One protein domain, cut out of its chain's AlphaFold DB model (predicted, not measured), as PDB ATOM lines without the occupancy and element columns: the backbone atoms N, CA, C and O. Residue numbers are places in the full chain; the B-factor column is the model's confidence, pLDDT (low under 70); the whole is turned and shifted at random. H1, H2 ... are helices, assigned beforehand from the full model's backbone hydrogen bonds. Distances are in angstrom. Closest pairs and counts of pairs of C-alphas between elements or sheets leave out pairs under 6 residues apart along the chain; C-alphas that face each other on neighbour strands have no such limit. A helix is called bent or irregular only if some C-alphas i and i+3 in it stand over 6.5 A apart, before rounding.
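Overview. This is residues 3 to 74 of the 445 residues of the protein "J domain-containing protein" of Magnaporthiopsis poae (strain ATCC 64411 / 73-15) (UniProt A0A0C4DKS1). Two long helices, H3 and H5, lie side by side and run opposite ways, with the short helix H2 packed over the pair on one side. H1 crosses H5 steeply near the last residues of H5, while at the other end of the pair the small irregular H4 makes the turn from H3 to H5. The printed part has 72 residues with five named helices, H1 to H5 in order along the chain, and no named strand; its class is all helix. It is compact, with a radius of gyration of the C-alphas of 12.3 A, and spans 34 by 23 by 21 A.

Arrangement. H1, residues 3 to 14, touches H5, residues 59 to 73, with its residues 7 to 11 alone, and H5 meets this touch with residues 67 to 71 alone. The closest C-alphas of the two, those of Leu 7 and Val 71, are 5.6 A apart, and the helices run opposite ways at a steep tilt of 59 degrees. H2, residues 20 to 24, touches H5, with the C-alphas of Leu 20 and Ala 68 closest at 4.9 A. H2 also touches H3, residues 34 to 48, where the C-alphas of Leu 24 and Ala 40 are closest at 5.8 A. H3 touches H5 at a shallow tilt of 8 degrees, opposite ways, with the C-alphas of Thr 34 and Thr 73 closest at 5.6 A. H4, residues 50 to 56, is close to H3 but not clearly touching, with the C-alphas of Leu 46 and Lys 52 closest at 7.6 A. H5 is the hub, touching H1, H2 and H3; H4 and H5 are apart. In H1, H2, H3 and H5 every O i to N i+4 pair is within hydrogen-bond range; in H4 1 of 3 is, beside 2 of 4 O i to N i+3 pairs.

Along the chain. H1 begins at C-alpha 3 (14.504, 57.405, 11.771) and is 16.5 A long from first to last C-alpha. H2 has five residues, Leu 20 to Leu 24. H3 is 20.7 A long, beginning at C-alpha 34 (18.557, 40.474, 10.116). H4, Pro 50 to Lys 56, is irregular: C-alphas 52 and 55 are 9.5 A apart. H5 is 21.1 A long and ends at C-alpha 73 (18.626, 46.030, 9.684).

Size, cuts and confidence. The two C-alphas farthest apart, those of Ala 5 and Asp 55, are 35.3 A apart. The printed part has no cut. No link is long: the links H1 to H2, H3 to H4 and H4 to H5 are tight, and H2 to H3, with 9 residues between them, is short. The mean pLDDT of the printed part is 88.5, that of H4 is 81, and no printed residue is under 70.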
ATOM      1  N   GLN A   3      13.339  58.298  11.625       82.56
ATOM      2  CA  GLN A   3      14.504  57.405  11.771       82.56
ATOM      3  C   GLN A   3      14.770  56.564  10.513       82.56
ATOM      4  O   GLN A   3      15.897  56.563  10.026       82.56
ATOM      5  N   SER A   4      13.753  55.897   9.954       84.00
ATOM      6  CA  SER A   4      13.920  55.106   8.725       84.00
ATOM      7  C   SER A   4      14.287  55.995   7.527       84.00
ATOM      8  O   SER A   4      15.211  55.679   6.787       84.00
ATOM      9  N   ALA A   5      13.692  57.190   7.400       88.75
ATOM     10  CA  ALA A   5      14.055  58.148   6.351       88.75
ATOM     11  C   ALA A   5      15.531  58.599   6.436       88.75
ATOM     12  O   ALA A   5      16.216  58.645   5.411       88.75
ATOM     13  N   ARG A   6      16.064  58.832   7.648       91.06
ATOM     14  CA  ARG A   6      17.506  59.054   7.864       91.06
ATOM     15  C   ARG A   6      18.347  57.845   7.428       91.06
ATOM     16  O   ARG A   6      19.388  58.040   6.805       91.06
ATOM     17  N   LEU A   7      17.912  56.616   7.710       91.81
ATOM     18  CA  LEU A   7      18.616  55.401   7.272       91.81
ATOM     19  C   LEU A   7      18.560  55.213   5.745       91.81
ATOM     20  O   LEU A   7      19.569  54.848   5.150       91.81
ATOM     21  N   VAL A   8      17.447  55.547   5.090       91.00
ATOM     22  CA  VAL A   8      17.297  55.553   3.622       91.00
ATOM     23  C   VAL A   8      18.195  56.612   2.962       91.00
ATOM     24  O   VAL A   8      18.744  56.367   1.884       91.00
ATOM     25  N   ALA A   9      18.398  57.769   3.602       90.56
ATOM     26  CA  ALA A   9      19.375  58.765   3.158       90.56
ATOM     27  C   ALA A   9      20.821  58.255   3.321       90.56
ATOM     28  O   ALA A   9      21.608  58.315   2.377       90.56
ATOM     29  N   MET A  10      21.147  57.667   4.476       90.06
ATOM     30  CA  MET A  10      22.467  57.089   4.760       90.06
ATOM     31  C   MET A  10      22.807  55.921   3.818       90.06
ATOM     32  O   MET A  10      23.917  55.841   3.295       90.06
ATOM     33  N   ALA A  11      21.828  55.071   3.500       89.56
ATOM     34  CA  ALA A  11      21.931  54.018   2.491       89.56
ATOM     35  C   ALA A  11      22.342  54.561   1.110       89.56
ATOM     36  O   ALA A  11      23.137  53.934   0.405       89.56
ATOM     37  N   ALA A  12      21.830  55.735   0.729       88.81
ATOM     38  CA  ALA A  12      22.176  56.380  -0.533       88.81
ATOM     39  C   ALA A  12      23.579  57.008  -0.532       88.81
ATOM     40  O   ALA A  12      24.225  57.043  -1.579       88.81
ATOM     41  N   GLU A  13      24.069  57.455   0.624       87.81
ATOM     42  CA  GLU A  13      25.422  57.994   0.769       87.81
ATOM     43  C   GLU A  13      26.503  56.899   0.776       87.81
ATOM     44  O   GLU A  13      27.565  57.077   0.175       87.81
ATOM     45  N   TYR A  14      26.245  55.762   1.431       86.19
ATOM     46  CA  TYR A  14      27.233  54.688   1.578       86.19
ATOM     47  C   TYR A  14      27.379  53.799   0.336       86.19
ATOM     48  O   TYR A  14      28.498  53.380   0.039       86.19
ATOM     49  N   ALA A  15      26.304  53.552  -0.427       85.38
ATOM     50  CA  ALA A  15      26.322  52.698  -1.626       85.38
ATOM     51  C   ALA A  15      27.427  53.009  -2.673       85.38
ATOM     52  O   ALA A  15      27.966  52.055  -3.234       85.38
ATOM     53  N   PRO A  16      27.809  54.276  -2.949       82.81
ATOM     54  CA  PRO A  16      28.966  54.593  -3.795       82.81
ATOM     55  C   PRO A  16      30.331  54.603  -3.076       82.81
ATOM     56  O   PRO A  16      31.348  54.718  -3.757       82.81
ATOM     57  N   LYS A  17      30.379  54.558  -1.735       82.88
ATOM     58  CA  LYS A  17      31.593  54.809  -0.927       82.88
ATOM     59  C   LYS A  17      32.281  53.543  -0.402       82.88
ATOM     60  O   LYS A  17      33.500  53.434  -0.518       82.88
ATOM     61  N   ARG A  18      31.538  52.635   0.240       82.94
ATOM     62  CA  ARG A  18      32.040  51.394   0.875       82.94
ATOM     63  C   ARG A  18      30.931  50.332   0.864       82.94
ATOM     64  O   ARG A  18      29.757  50.680   0.996       82.94
ATOM     65  N   ASP A  19      31.280  49.050   0.751       90.62
ATOM     66  CA  ASP A  19      30.284  47.976   0.842       90.62
ATOM     67  C   ASP A  19      29.977  47.612   2.307       90.62
ATOM     68  O   ASP A  19      30.858  47.207   3.070       90.62
ATOM     69  N   LEU A  20      28.716  47.767   2.712       92.31
ATOM     70  CA  LEU A  20      28.257  47.525   4.078       92.31
ATOM     71  C   LEU A  20      28.269  46.028   4.432       92.31
ATOM     72  O   LEU A  20      28.480  45.679   5.596       92.31
ATOM     73  N   TYR A  21      28.106  45.136   3.446       92.19
ATOM     74  CA  TYR A  21      28.212  43.691   3.669       92.19
ATOM     75  C   TYR A  21      29.672  43.274   3.909       92.19
ATOM     76  O   TYR A  21      29.948  42.527   4.852       92.19
ATOM     77  N   GLU A  22      30.619  43.828   3.140       91.56
ATOM     78  CA  GLU A  22      32.059  43.603   3.341       91.56
ATOM     79  C   GLU A  22      32.522  44.108   4.716       91.56
ATOM     80  O   GLU A  22      33.258  43.410   5.415       91.56
ATOM     81  N   ILE A  23      32.031  45.277   5.150       91.44
ATOM     82  CA  ILE A  23      32.300  45.848   6.481       91.44
ATOM     83  C   ILE A  23      31.876  44.888   7.610       91.44
ATOM     84  O   ILE A  23      32.610  44.732   8.587       91.44
ATOM     85  N   LEU A  24      30.740  44.192   7.476       90.88
ATOM     86  CA  LEU A  24      30.289  43.178   8.443       90.88
ATOM     87  C   LEU A  24      30.961  41.800   8.268       90.88
ATOM     88  O   LEU A  24      30.817  40.927   9.134       90.88
ATOM     89  N   GLY A  25      31.702  41.582   7.179       89.00
ATOM     90  CA  GLY A  25      32.235  40.270   6.811       89.00
ATOM     91  C   GLY A  25      31.124  39.273   6.465       89.00
ATOM     92  O   GLY A  25      31.115  38.153   6.988       89.00
ATOM     93  N   LEU A  26      30.167  39.711   5.643       91.62
ATOM     94  CA  LEU A  26      29.069  38.923   5.084       91.62
ATOM     95  C   LEU A  26      29.120  38.955   3.553       91.62
ATOM     96  O   LEU A  26      29.531  39.950   2.962       91.62
ATOM     97  N   ASP A  27      28.661  37.880   2.915       88.69
ATOM     98  CA  ASP A  27      28.420  37.873   1.473       88.69
ATOM     99  C   ASP A  27      27.038  38.471   1.174       88.69
ATOM    100  O   ASP A  27      26.020  38.005   1.689       88.69
ATOM    101  N   ALA A  28      27.001  39.495   0.322       84.06
ATOM    102  CA  ALA A  28      25.765  40.106  -0.150       84.06
ATOM    103  C   ALA A  28      24.933  39.157  -1.037       84.06
ATOM    104  O   ALA A  28      23.716  39.301  -1.106       84.06
ATOM    105  N   ALA A  29      25.560  38.184  -1.711       81.62
ATOM    106  CA  ALA A  29      24.861  37.196  -2.535       81.62
ATOM    107  C   ALA A  29      24.145  36.110  -1.707       81.62
ATOM    108  O   ALA A  29      23.294  35.402  -2.242       81.62
ATOM    109  N   ALA A  30      24.452  36.000  -0.410       80.56
ATOM    110  CA  ALA A  30      23.806  35.062   0.509       80.56
ATOM    111  C   ALA A  30      22.484  35.590   1.111       80.56
ATOM    112  O   ALA A  30      21.872  34.885   1.908       80.56
ATOM    113  N   GLU A  31      22.066  36.818   0.765       82.81
ATOM    114  CA  GLU A  31      20.865  37.506   1.282       82.81
ATOM    115  C   GLU A  31      20.668  37.352   2.811       82.81
ATOM    116  O   GLU A  31      19.600  36.939   3.274       82.81
ATOM    117  N   PRO A  32      21.685  37.690   3.634       85.00
ATOM    118  CA  PRO A  32      21.722  37.342   5.054       85.00
ATOM    119  C   PRO A  32      20.530  37.913   5.827       85.00
ATOM    120  O   PRO A  32      20.125  39.064   5.630       85.00
ATOM    121  N   SER A  33      19.983  37.130   6.756       90.75
ATOM    122  CA  SER A  33      18.868  37.570   7.597       90.75
ATOM    123  C   SER A  33      19.290  38.670   8.578       90.75
ATOM    124  O   SER A  33      20.452  38.768   8.981       90.75
ATOM    125  N   THR A  34      18.330  39.461   9.065       90.75
ATOM    126  CA  THR A  34      18.557  40.474  10.116       90.75
ATOM    127  C   THR A  34      19.223  39.877  11.366       90.75
ATOM    128  O   THR A  34      20.047  40.522  12.015       90.75
ATOM    129  N   GLY A  35      18.930  38.611  11.687       89.44
ATOM    130  CA  GLY A  35      19.575  37.883  12.781       89.44
ATOM    131  C   GLY A  35      21.051  37.555  12.522       89.44
ATOM    132  O   GLY A  35      21.844  37.528  13.463       89.44
ATOM    133  N   GLU A  36      21.447  37.331  11.271       91.12
ATOM    134  CA  GLU A  36      22.840  37.087  10.874       91.12
ATOM    135  C   GLU A  36      23.633  38.384  10.749       91.12
ATOM    136  O   GLU A  36      24.756  38.443  11.244       91.12
ATOM    137  N   ILE A  37      23.019  39.445  10.222       93.00
ATOM    138  CA  ILE A  37      23.546  40.819  10.237       93.00
ATOM    139  C   ILE A  37      23.867  41.246  11.675       93.00
ATOM    140  O   ILE A  37      24.989  41.658  11.970       93.00
ATOM    141  N   HIS A  38      22.938  41.035  12.614       92.12
ATOM    142  CA  HIS A  38      23.151  41.347  14.029       92.12
ATOM    143  C   HIS A  38      24.244  40.460  14.673       92.12
ATOM    144  O   HIS A  38      25.065  40.961  15.446       92.12
ATOM    145  N   LYS A  39      24.328  39.160  14.342       93.12
ATOM    146  CA  LYS A  39      25.427  38.276  14.802       93.12
ATOM    147  C   LYS A  39      26.792  38.720  14.259       93.12
ATOM    148  O   LYS A  39      27.764  38.754  15.016       93.12
ATOM    149  N   ALA A  40      26.868  39.069  12.976       93.19
ATOM    150  CA  ALA A  40      28.085  39.533  12.318       93.19
ATOM    151  C   ALA A  40      28.556  40.871  12.898       93.19
ATOM    152  O   ALA A  40      29.724  40.984  13.274       93.19
ATOM    153  N   TRP A  41      27.641  41.828  13.094       94.38
ATOM    154  CA  TRP A  41      27.936  43.085  13.782       94.38
ATOM    155  C   TRP A  41      28.473  42.850  15.198       94.38
ATOM    156  O   TRP A  41      29.530  43.381  15.517       94.38
ATOM    157  N   LYS A  42      27.855  41.990  16.027       92.00
ATOM    158  CA  LYS A  42      28.395  41.687  17.373       92.00
ATOM    159  C   LYS A  42      29.814  41.113  17.315       92.00
ATOM    160  O   LYS A  42      30.669  41.509  18.104       92.00
ATOM    161  N   ARG A  43      30.082  40.204  16.372       92.38
ATOM    162  CA  ARG A  43      31.409  39.597  16.157       92.38
ATOM    163  C   ARG A  43      32.460  40.630  15.730       92.38
ATOM    164  O   ARG A  43      33.588  40.569  16.212       92.38
ATOM    165  N   MET A  44      32.102  41.562  14.848       90.69
ATOM    166  CA  MET A  44      33.007  42.601  14.339       90.69
ATOM    167  C   MET A  44      33.185  43.751  15.339       90.69
ATOM    168  O   MET A  44      34.312  44.167  15.587       90.69
ATOM    169  N   GLY A  45      32.117  44.189  16.006       88.50
ATOM    170  CA  GLY A  45      32.169  45.143  17.114       88.50
ATOM    171  C   GLY A  45      33.098  44.655  18.227       88.50
ATOM    172  O   GLY A  45      34.015  45.369  18.605       88.50
ATOM    173  N   LEU A  46      32.995  43.388  18.650       88.25
ATOM    174  CA  LEU A  46      33.921  42.775  19.621       88.25
ATOM    175  C   LEU A  46      35.378  42.626  19.138       88.25
ATOM    176  O   LEU A  46      36.235  42.268  19.953       88.25
ATOM    177  N   LYS A  47      35.663  42.858  17.849       87.06
ATOM    178  CA  LYS A  47      37.014  42.879  17.263       87.06
ATOM    179  C   LYS A  47      37.585  44.301  17.185       87.06
ATOM    180  O   LYS A  47      38.787  44.457  17.356       87.06
ATOM    181  N   TYR A  48      36.739  45.306  16.947       87.69
ATOM    182  CA  TYR A  48      37.132  46.712  16.772       87.69
ATOM    183  C   TYR A  48      36.695  47.635  17.926       87.69
ATOM    184  O   TYR A  48      36.789  48.850  17.808       87.69
ATOM    185  N   HIS A  49      36.224  47.082  19.048       85.06
ATOM    186  CA  HIS A  49      35.859  47.846  20.242       85.06
ATOM    187  C   HIS A  49      37.090  48.570  20.827       85.06
ATOM    188  O   HIS A  49      38.158  47.945  20.902       85.06
ATOM    189  N   PRO A  50      36.975  49.830  21.295       85.94
ATOM    190  CA  PRO A  50      38.117  50.595  21.803       85.94
ATOM    191  C   PRO A  50      38.825  49.896  22.974       85.94
ATOM    192  O   PRO A  50      40.041  49.746  22.940       85.94
ATOM    193  N   ASP A  51      38.070  49.333  23.926       86.88
ATOM    194  CA  ASP A  51      38.577  48.540  25.070       86.88
ATOM    195  C   ASP A  51      39.525  47.385  24.673       86.88
ATOM    196  O   ASP A  51      40.422  47.012  25.421       86.88
ATOM    197  N   LYS A  52      39.351  46.824  23.467       81.69
ATOM    198  CA  LYS A  52      40.145  45.698  22.950       81.69
ATOM    199  C   LYS A  52      41.229  46.087  21.952       81.69
ATOM    200  O   LYS A  52      42.087  45.258  21.654       81.69
ATOM    201  N   THR A  53      41.155  47.286  21.384       78.94
ATOM    202  CA  THR A  53      42.071  47.736  20.327       78.94
ATOM    203  C   THR A  53      43.023  48.833  20.788       78.94
ATOM    204  O   THR A  53      44.116  48.920  20.229       78.94
ATOM    205  N   GLY A  54      42.670  49.605  21.823       80.50
ATOM    206  CA  GLY A  54      43.519  50.646  22.405       80.50
ATOM    207  C   GLY A  54      44.041  51.607  21.338       80.50
ATOM    208  O   GLY A  54      43.268  52.152  20.551       80.50
ATOM    209  N   ASP A  55      45.363  51.728  21.244       73.81
ATOM    210  CA  ASP A  55      46.067  52.571  20.263       73.81
ATOM    211  C   ASP A  55      45.820  52.181  18.788       73.81
ATOM    212  O   ASP A  55      46.224  52.897  17.873       73.81
ATOM    213  N   LYS A  56      45.170  51.033  18.537       80.94
ATOM    214  CA  LYS A  56      44.765  50.543  17.207       80.94
ATOM    215  C   LYS A  56      43.266  50.705  16.928       80.94
ATOM    216  O   LYS A  56      42.763  50.106  15.976       80.94
ATOM    217  N   PHE A  57      42.545  51.459  17.756       86.56
ATOM    218  CA  PHE A  57      41.149  51.799  17.504       86.56
ATOM    219  C   PHE A  57      41.018  52.690  16.257       86.56
ATOM    220  O   PHE A  57      41.731  53.680  16.102       86.56
ATOM    221  N   ASP A  58      40.096  52.328  15.368       85.75
ATOM    222  CA  ASP A  58      39.798  53.035  14.120       85.75
ATOM    223  C   ASP A  58      38.354  53.570  14.217       85.75
ATOM    224  O   ASP A  58      37.407  52.789  14.053       85.75
ATOM    225  N   PRO A  59      38.156  54.862  14.560       86.81
ATOM    226  CA  PRO A  59      36.829  55.404  14.838       86.81
ATOM    227  C   PRO A  59      35.934  55.411  13.596       86.81
ATOM    228  O   PRO A  59      34.764  55.053  13.707       86.81
ATOM    229  N   GLU A  60      36.477  55.717  12.409       87.00
ATOM    230  CA  GLU A  60      35.716  55.650  11.152       87.00
ATOM    231  C   GLU A  60      35.225  54.233  10.860       87.00
ATOM    232  O   GLU A  60      34.130  54.047  10.326       87.00
ATOM    233  N   LEU A  61      36.055  53.221  11.131       87.00
ATOM    234  CA  LEU A  61      35.692  51.826  10.910       87.00
ATOM    235  C   LEU A  61      34.620  51.374  11.904       87.00
ATOM    236  O   LEU A  61      33.706  50.650  11.510       87.00
ATOM    237  N   TYR A  62      34.699  51.819  13.161       89.19
ATOM    238  CA  TYR A  62      33.681  51.534  14.170       89.19
ATOM    239  C   TYR A  62      32.342  52.220  13.840       89.19
ATOM    240  O   TYR A  62      31.309  51.555  13.812       89.19
ATOM    241  N   GLU A  63      32.355  53.502  13.471       90.31
ATOM    242  CA  GLU A  63      31.169  54.221  12.980       90.31
ATOM    243  C   GLU A  63      30.593  53.558  11.714       90.31
ATOM    244  O   GLU A  63      29.393  53.293  11.631       90.31
ATOM    245  N   SER A  64      31.450  53.171  10.761       90.31
ATOM    246  CA  SER A  64      31.035  52.426   9.561       90.31
ATOM    247  C   SER A  64      30.387  51.075   9.895       90.31
ATOM    248  O   SER A  64      29.490  50.646   9.173       90.31
ATOM    249  N   LEU A  65      30.810  50.399  10.970       92.31
ATOM    250  CA  LEU A  65      30.214  49.141  11.441       92.31
ATOM    251  C   LEU A  65      28.822  49.348  12.048       92.31
ATOM    252  O   LEU A  65      27.937  48.520  11.825       92.31
ATOM    253  N   GLU A  66      28.605  50.431  12.795       92.31
ATOM    254  CA  GLU A  66      27.281  50.770  13.331       92.31
ATOM    255  C   GLU A  66      26.329  51.242  12.221       92.31
ATOM    256  O   GLU A  66      25.205  50.747  12.130       92.31
ATOM    257  N   HIS A  67      26.801  52.076  11.291       91.94
ATOM    258  CA  HIS A  67      26.031  52.470  10.109       91.94
ATOM    259  C   HIS A  67      25.700  51.277   9.190       91.94
ATOM    260  O   HIS A  67      24.580  51.197   8.679       91.94
ATOM    261  N   ALA A  68      26.610  50.303   9.040       92.94
ATOM    262  CA  ALA A  68      26.338  49.052   8.326       92.94
ATOM    263  C   ALA A  68      25.262  48.198   9.014       92.94
ATOM    264  O   ALA A  68      24.388  47.663   8.332       92.94
ATOM    265  N   ARG A  69      25.279  48.093  10.354       94.25
ATOM    266  CA  ARG A  69      24.204  47.433  11.116       94.25
ATOM    267  C   ARG A  69      22.864  48.100  10.837       94.25
ATOM    268  O   ARG A  69      21.909  47.400  10.516       94.25
ATOM    269  N   ASP A  70      22.787  49.420  10.968       93.06
ATOM    270  CA  ASP A  70      21.504  50.125  10.969       93.06
ATOM    271  C   ASP A  70      20.857  50.177   9.579       93.06
ATOM    272  O   ASP A  70      19.668  49.886   9.460       93.06
ATOM    273  N   VAL A  71      21.633  50.426   8.515       93.31
ATOM    274  CA  VAL A  71      21.121  50.385   7.130       93.31
ATOM    275  C   VAL A  71      20.671  48.983   6.719       93.31
ATOM    276  O   VAL A  71      19.661  48.857   6.036       93.31
ATOM    277  N   LEU A  72      21.389  47.927   7.116       92.62
ATOM    278  CA  LEU A  72      21.057  46.553   6.708       92.62
ATOM    279  C   LEU A  72      19.993  45.887   7.606       92.62
ATOM    280  O   LEU A  72      19.458  44.836   7.244       92.62
ATOM    281  N   THR A  73      19.681  46.484   8.761       93.00
ATOM    282  CA  THR A  73      18.626  46.030   9.684       93.00
ATOM    283  C   THR A  73      17.248  46.589   9.318       93.00
ATOM    284  O   THR A  73      16.257  45.874   9.463       93.00
ATOM    285  N   ASP A  74      17.174  47.835   8.840       93.31
ATOM    286  CA  ASP A  74      15.939  48.457   8.341       93.31
ATOM    287  C   ASP A  74      15.637  47.988   6.903       93.31
ATOM    288  O   ASP A  74      16.510  47.976   6.034       93.31
TER     289      ASP A  74